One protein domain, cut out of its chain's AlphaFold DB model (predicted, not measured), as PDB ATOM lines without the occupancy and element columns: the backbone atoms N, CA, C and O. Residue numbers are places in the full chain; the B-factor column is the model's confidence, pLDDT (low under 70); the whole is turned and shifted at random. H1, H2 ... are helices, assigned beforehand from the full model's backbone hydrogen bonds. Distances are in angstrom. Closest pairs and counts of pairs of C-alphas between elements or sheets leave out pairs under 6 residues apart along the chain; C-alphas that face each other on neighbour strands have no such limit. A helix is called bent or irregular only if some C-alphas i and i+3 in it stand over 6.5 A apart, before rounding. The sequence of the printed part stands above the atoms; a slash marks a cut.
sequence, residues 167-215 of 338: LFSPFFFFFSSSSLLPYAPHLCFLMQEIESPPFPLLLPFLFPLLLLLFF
ATOM      1  N   LEU A 167      40.097  63.714 161.183       59.25
ATOM      2  CA  LEU A 167      39.743  62.424 160.574       59.25
ATOM      3  C   LEU A 167      38.566  62.542 159.595       59.25
ATOM      4  O   LEU A 167      38.499  61.795 158.620       59.25
ATOM      5  N   PHE A 168      37.667  63.504 159.810       63.25
ATOM      6  CA  PHE A 168      36.498  63.707 158.951       63.25
ATOM      7  C   PHE A 168      36.828  64.425 157.630       63.25
ATOM      8  O   PHE A 168      36.205  64.156 156.603       63.25
ATOM      9  N   SER A 169      37.837  65.302 157.623       62.25
ATOM     10  CA  SER A 169      38.237  66.063 156.429       62.25
ATOM     11  C   SER A 169      38.681  65.207 155.225       62.25
ATOM     12  O   SER A 169      38.201  65.476 154.120       62.25
ATOM     13  N   PRO A 170      39.560  64.189 155.357       60.66
ATOM     14  CA  PRO A 170      39.939  63.349 154.219       60.66
ATOM     15  C   PRO A 170      38.774  62.476 153.742       60.66
ATOM     16  O   PRO A 170      38.659  62.220 152.546       60.66
ATOM     17  N   PHE A 171      37.884  62.071 154.654       63.81
ATOM     18  CA  PHE A 171      36.672  61.331 154.317       63.81
ATOM     19  C   PHE A 171      35.791  62.185 153.400       63.81
ATOM     20  O   PHE A 171      35.503  61.779 152.278       63.81
ATOM     21  N   PHE A 172      35.468  63.418 153.797       64.06
ATOM     22  CA  PHE A 172      34.637  64.317 152.990       64.06
ATOM     23  C   PHE A 172      35.243  64.618 151.608       64.06
ATOM     24  O   PHE A 172      34.531  64.596 150.602       64.06
ATOM     25  N   PHE A 173      36.563  64.822 151.530       63.19
ATOM     26  CA  PHE A 173      37.261  65.021 150.254       63.19
ATOM     27  C   PHE A 173      37.171  63.784 149.340       63.19
ATOM     28  O   PHE A 173      36.964  63.906 148.128       63.19
ATOM     29  N   PHE A 174      37.250  62.586 149.924       63.34
ATOM     30  CA  PHE A 174      37.093  61.323 149.209       63.34
ATOM     31  C   PHE A 174      35.664  61.131 148.667       63.34
ATOM     32  O   PHE A 174      35.498  60.767 147.500       63.34
ATOM     33  N   PHE A 175      34.624  61.454 149.451       64.06
ATOM     34  CA  PHE A 175      33.229  61.407 148.974       64.06
ATOM     35  C   PHE A 175      32.933  62.460 147.918       64.06
ATOM     36  O   PHE A 175      32.208  62.167 146.972       64.06
ATOM     37  N   SER A 176      33.513  63.655 148.040       55.94
ATOM     38  CA  SER A 176      33.327  64.725 147.059       55.94
ATOM     39  C   SER A 176      33.955  64.404 145.701       55.94
ATOM     40  O   SER A 176      33.469  64.887 144.681       55.94
ATOM     41  N   SER A 177      35.026  63.609 145.680       54.41
ATOM     42  CA  SER A 177      35.707  63.179 144.447       54.41
ATOM     43  C   SER A 177      35.042  61.965 143.795       54.41
ATOM     44  O   SER A 177      35.360  61.589 142.669       54.41
ATOM     45  N   SER A 178      34.115  61.342 144.514       63.81
ATOM     46  CA  SER A 178      33.420  60.137 144.108       63.81
ATOM     47  C   SER A 178      32.016  60.480 143.626       63.81
ATOM     48  O   SER A 178      31.340  61.327 144.207       63.81
ATOM     49  N   SER A 179      31.483  59.743 142.650       60.62
ATOM     50  CA  SER A 179      30.074  59.848 142.215       60.62
ATOM     51  C   SER A 179      29.045  59.466 143.302       60.62
ATOM     52  O   SER A 179      27.874  59.253 143.000       60.62
ATOM     53  N   LEU A 180      29.474  59.358 144.564       61.47
ATOM     54  CA  LEU A 180      28.675  59.109 145.760       61.47
ATOM     55  C   LEU A 180      28.146  60.390 146.418       61.47
ATOM     56  O   LEU A 180      27.504  60.303 147.461       61.47
ATOM     57  N   LEU A 181      28.335  61.555 145.792       69.19
ATOM     58  CA  LEU A 181      27.685  62.807 146.188       69.19
ATOM     59  C   LEU A 181      26.184  62.662 146.552       69.19
ATOM     60  O   LEU A 181      25.787  63.240 147.564       69.19
ATOM     61  N   PRO A 182      25.345  61.871 145.840       74.44
ATOM     62  CA  PRO A 182      23.944  61.697 146.239       74.44
ATOM     63  C   PRO A 182      23.747  60.897 147.541       74.44
ATOM     64  O   PRO A 182      22.693  61.008 148.160       74.44
ATOM     65  N   TYR A 183      24.736  60.117 147.988       68.00
ATOM     66  CA  TYR A 183      24.673  59.317 149.221       68.00
ATOM     67  C   TYR A 183      25.359  59.988 150.420       68.00
ATOM     68  O   TYR A 183      25.140  59.574 151.560       68.00
ATOM     69  N   ALA A 184      26.145  61.044 150.185       70.38
ATOM     70  CA  ALA A 184      26.785  61.841 151.227       70.38
ATOM     71  C   ALA A 184      25.823  62.325 152.337       70.38
ATOM     72  O   ALA A 184      26.165  62.147 153.507       70.38
ATOM     73  N   PRO A 185      24.614  62.859 152.047       73.31
ATOM     74  CA  PRO A 185      23.709  63.299 153.112       73.31
ATOM     75  C   PRO A 185      23.205  62.137 153.981       73.31
ATOM     76  O   PRO A 185      23.066  62.303 155.188       73.31
ATOM     77  N   HIS A 186      22.999  60.948 153.406       75.81
ATOM     78  CA  HIS A 186      22.582  59.763 154.162       75.81
ATOM     79  C   HIS A 186      23.696  59.216 155.056       75.81
ATOM     80  O   HIS A 186      23.422  58.792 156.174       75.81
ATOM     81  N   LEU A 187      24.948  59.254 154.594       72.56
ATOM     82  CA  LEU A 187      26.103  58.875 155.409       72.56
ATOM     83  C   LEU A 187      26.359  59.880 156.534       72.56
ATOM     84  O   LEU A 187      26.650  59.461 157.649       72.56
ATOM     85  N   CYS A 188      26.203  61.182 156.281       73.44
ATOM     86  CA  CYS A 188      26.275  62.195 157.336       73.44
ATOM     87  C   CYS A 188      25.157  62.025 158.367       73.44
ATOM     88  O   CYS A 188      25.429  62.126 159.557       73.44
ATOM     89  N   PHE A 189      23.932  61.712 157.934       73.38
ATOM     90  CA  PHE A 189      22.816  61.450 158.845       73.38
ATOM     91  C   PHE A 189      23.059  60.196 159.695       73.38
ATOM     92  O   PHE A 189      22.918  60.246 160.911       73.38
ATOM     93  N   LEU A 190      23.544  59.109 159.079       70.81
ATOM     94  CA  LEU A 190      23.991  57.917 159.805       70.81
ATOM     95  C   LEU A 190      25.121  58.240 160.785       70.81
ATOM     96  O   LEU A 190      25.126  57.715 161.881       70.81
ATOM     97  N   MET A 191      26.072  59.104 160.440       70.25
ATOM     98  CA  MET A 191      27.140  59.479 161.374       70.25
ATOM     99  C   MET A 191      26.651  60.393 162.504       70.25
ATOM    100  O   MET A 191      27.196  60.329 163.602       70.25
ATOM    101  N   GLN A 192      25.623  61.208 162.257       73.56
ATOM    102  CA  GLN A 192      25.044  62.121 163.241       73.56
ATOM    103  C   GLN A 192      24.112  61.405 164.227       73.56
ATOM    104  O   GLN A 192      24.101  61.727 165.409       73.56
ATOM    105  N   GLU A 193      23.362  60.401 163.773       67.50
ATOM    106  CA  GLU A 193      22.469  59.618 164.637       67.50
ATOM    107  C   GLU A 193      23.243  58.682 165.584       67.50
ATOM    108  O   GLU A 193      22.705  58.190 166.576       67.50
ATOM    109  N   ILE A 194      24.538  58.482 165.327       63.06
ATOM    110  CA  ILE A 194      25.395  57.586 166.101       63.06
ATOM    111  C   ILE A 194      26.384  58.351 166.998       63.06
ATOM    112  O   ILE A 194      27.510  57.931 167.257       63.06
ATOM    113  N   GLU A 195      25.933  59.473 167.553       61.09
ATOM    114  CA  GLU A 195      26.668  60.210 168.589       61.09
ATOM    115  C   GLU A 195      26.631  59.516 169.969       61.09
ATOM    116  O   GLU A 195      27.195  60.008 170.946       61.09
ATOM    117  N   SER A 196      26.005  58.336 170.070       72.50
ATOM    118  CA  SER A 196      26.043  57.536 171.295       72.50
ATOM    119  C   SER A 196      27.394  56.802 171.442       72.50
ATOM    120  O   SER A 196      27.830  56.084 170.534       72.50
ATOM    121  N   PRO A 197      28.111  56.942 172.577       70.19
ATOM    122  CA  PRO A 197      29.274  56.099 172.864       70.19
ATOM    123  C   PRO A 197      28.819  54.627 172.888       70.19
ATOM    124  O   PRO A 197      27.813  54.336 173.539       70.19
ATOM    125  N   PRO A 198      29.496  53.700 172.166       61.88
ATOM    126  CA  PRO A 198      30.954  53.602 171.994       61.88
ATOM    127  C   PRO A 198      31.465  53.769 170.543       61.88
ATOM    128  O   PRO A 198      32.428  53.116 170.129       61.88
ATOM    129  N   PHE A 199      30.851  54.634 169.737       69.00
ATOM    130  CA  PHE A 199      31.143  54.686 168.301       69.00
ATOM    131  C   PHE A 199      32.532  55.142 167.809       69.00
ATOM    132  O   PHE A 199      32.948  54.642 166.756       69.00
ATOM    133  N   PRO A 200      33.322  55.991 168.504       75.81
ATOM    134  CA  PRO A 200      34.656  56.345 168.005       75.81
ATOM    135  C   PRO A 200      35.602  55.134 167.905       75.81
ATOM    136  O   PRO A 200      36.579  55.182 167.162       75.81
ATOM    137  N   LEU A 201      35.284  54.024 168.583       76.88
ATOM    138  CA  LEU A 201      36.023  52.762 168.483       76.88
ATOM    139  C   LEU A 201      35.628  51.922 167.256       76.88
ATOM    140  O   LEU A 201      36.422  51.106 166.796       76.88
ATOM    141  N   LEU A 202      34.427  52.126 166.704       77.50
ATOM    142  CA  LEU A 202      33.934  51.397 165.529       77.50
ATOM    143  C   LEU A 202      34.360  52.042 164.209       77.50
ATOM    144  O   LEU A 202      34.487  51.343 163.205       77.50
ATOM    145  N   LEU A 203      34.635  53.349 164.201       77.06
ATOM    146  CA  LEU A 203      35.101  54.073 163.018       77.06
ATOM    147  C   LEU A 203      36.346  53.443 162.344       77.06
ATOM    148  O   LEU A 203      36.297  53.228 161.130       77.06
ATOM    149  N   PRO A 204      37.430  53.074 163.065       74.31
ATOM    150  CA  PRO A 204      38.585  52.420 162.440       74.31
ATOM    151  C   PRO A 204      38.266  51.021 161.886       74.31
ATOM    152  O   PRO A 204      38.947  50.570 160.969       74.31
ATOM    153  N   PHE A 205      37.222  50.352 162.387       74.56
ATOM    154  CA  PHE A 205      36.752  49.061 161.865       74.56
ATOM    155  C   PHE A 205      35.852  49.209 160.633       74.56
ATOM    156  O   PHE A 205      35.907  48.383 159.721       74.56
ATOM    157  N   LEU A 206      35.034  50.260 160.583       80.81
ATOM    158  CA  LEU A 206      34.127  50.541 159.469       80.81
ATOM    159  C   LEU A 206      34.854  51.124 158.255       80.81
ATOM    160  O   LEU A 206      34.478  50.833 157.120       80.81
ATOM    161  N   PHE A 207      35.910  51.910 158.476       81.81
ATOM    162  CA  PHE A 207      36.629  52.609 157.411       81.81
ATOM    163  C   PHE A 207      37.185  51.678 156.311       81.81
ATOM    164  O   PHE A 207      36.897  51.929 155.136       81.81
ATOM    165  N   PRO A 208      37.883  50.564 156.621       78.19
ATOM    166  CA  PRO A 208      38.341  49.623 155.601       78.19
ATOM    167  C   PRO A 208      37.176  48.990 154.833       78.19
ATOM    168  O   PRO A 208      37.243  48.821 153.620       78.19
ATOM    169  N   LEU A 209      36.075  48.673 155.516       79.56
ATOM    170  CA  LEU A 209      34.904  48.033 154.911       79.56
ATOM    171  C   LEU A 209      34.211  48.974 153.915       79.56
ATOM    172  O   LEU A 209      33.800  48.558 152.830       79.56
ATOM    173  N   LEU A 210      34.163  50.264 154.246       82.19
ATOM    174  CA  LEU A 210      33.598  51.304 153.395       82.19
ATOM    175  C   LEU A 210      34.478  51.585 152.164       82.19
ATOM    176  O   LEU A 210      33.958  51.728 151.058       82.19
ATOM    177  N   LEU A 211      35.805  51.562 152.331       80.56
ATOM    178  CA  LEU A 211      36.769  51.580 151.223       80.56
ATOM    179  C   LEU A 211      36.608  50.359 150.310       80.56
ATOM    180  O   LEU A 211      36.574  50.504 149.090       80.56
ATOM    181  N   LEU A 212      36.464  49.158 150.875       80.25
ATOM    182  CA  LEU A 212      36.273  47.935 150.093       80.25
ATOM    183  C   LEU A 212      34.983  47.987 149.272       80.25
ATOM    184  O   LEU A 212      34.987  47.636 148.088       80.25
ATOM    185  N   LEU A 213      33.892  48.455 149.883       80.31
ATOM    186  CA  LEU A 213      32.620  48.664 149.199       80.31
ATOM    187  C   LEU A 213      32.791  49.660 148.045       80.31
ATOM    188  O   LEU A 213      32.359  49.389 146.927       80.31
ATOM    189  N   PHE A 214      33.504  50.761 148.289       79.12
ATOM    190  CA  PHE A 214      33.774  51.786 147.288       79.12
ATOM    191  C   PHE A 214      34.562  51.262 146.074       79.12
ATOM    192  O   PHE A 214      34.168  51.483 144.920       79.12
ATOM    193  N   PHE A 215      35.652  50.529 146.310       76.06
ATOM    194  CA  PHE A 215      36.453  49.933 145.236       76.06
ATOM    195  C   PHE A 215      35.687  48.844 144.477       76.06
ATOM    196  O   PHE A 215      35.816  48.725 143.252       76.06
TER     197      PHE A 215
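Overview. This is residues 167 to 215 of the 338 residues of an uncharacterized protein of Musa balbisiana (UniProt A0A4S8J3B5). Three short helices run roughly along one direction, H2 the opposite way to H1 and H3, in an open arrangement whose centres make a triangle and in which no helix touches another. H1 comes near H2 where the chain turns between them, H3 keeps to itself, and the turn from H2 to H3 sticks out at one end with residues 192 to 198. The 49 printed residues hold three named helices, in the order H1, H2, H3 along the chain, and no named strand; the class is all helix. By the radius of gyration of the C-alphas, 11.1 A, the whole is compact, and its outline is elongated, spanning 31 by 20 by 18 A.

Arrangement. The longest helix, H3, residues 203 to 215, touches no helix. It is apart from H2, residues 184 to 193, which comes before it in the chain. H3 is also apart from H1, residues 167 to 176. H1 and H2 are close but not clearly touching, with 1 pair of C-alphas within 8 A; the closest C-alphas are those of Phe 175 and Ala 184, 6.8 A apart. Their lines stand at a shallow tilt of 29 degrees and they run opposite ways, with their centres 13.1 A apart. In H2 every O i to N i+4 pair is within hydrogen-bond range, while H1 has 5 of 6 and H3 has 7 of 9.

Along the chain. H3 has 13 residues and measures 18.3 A from C-alpha 203 at (35.101, 54.073, 163.018) to C-alpha 215 at (36.453, 49.933, 145.236). It is neither bent nor irregular, but only just: C-alphas 205 and 208 are 6.5 A apart. H2 has 10 residues and measures 14.3 A from Ala 184 to Glu 193. H1, also 10 residues, begins with C-alpha 167 at (39.743, 62.424, 160.574) and measures 15.1 A to C-alpha 176. It too is neither bent nor irregular, but only just: C-alphas 167 and 170 are 6.4 A apart.

Size, cuts and confidence. The two C-alphas farthest apart are those of Ser 179 and Pro 197, at 30.9 A. The C-alphas of the first and last printed residues, Leu 167 and Phe 215, are 20.1 A apart. The printed part has no cut. The links from H1 to H2, with 7 residues, and from H2 to H3, with 9 residues, are short. Residues 192 to 198, of which 192 and 193 belong to H2, stand free. The mean pLDDT of the printed part is 70.3, and 21 residues are under 70: residues 167 to 181, residue 183, residues 193 to 195 and residues 198 to 199.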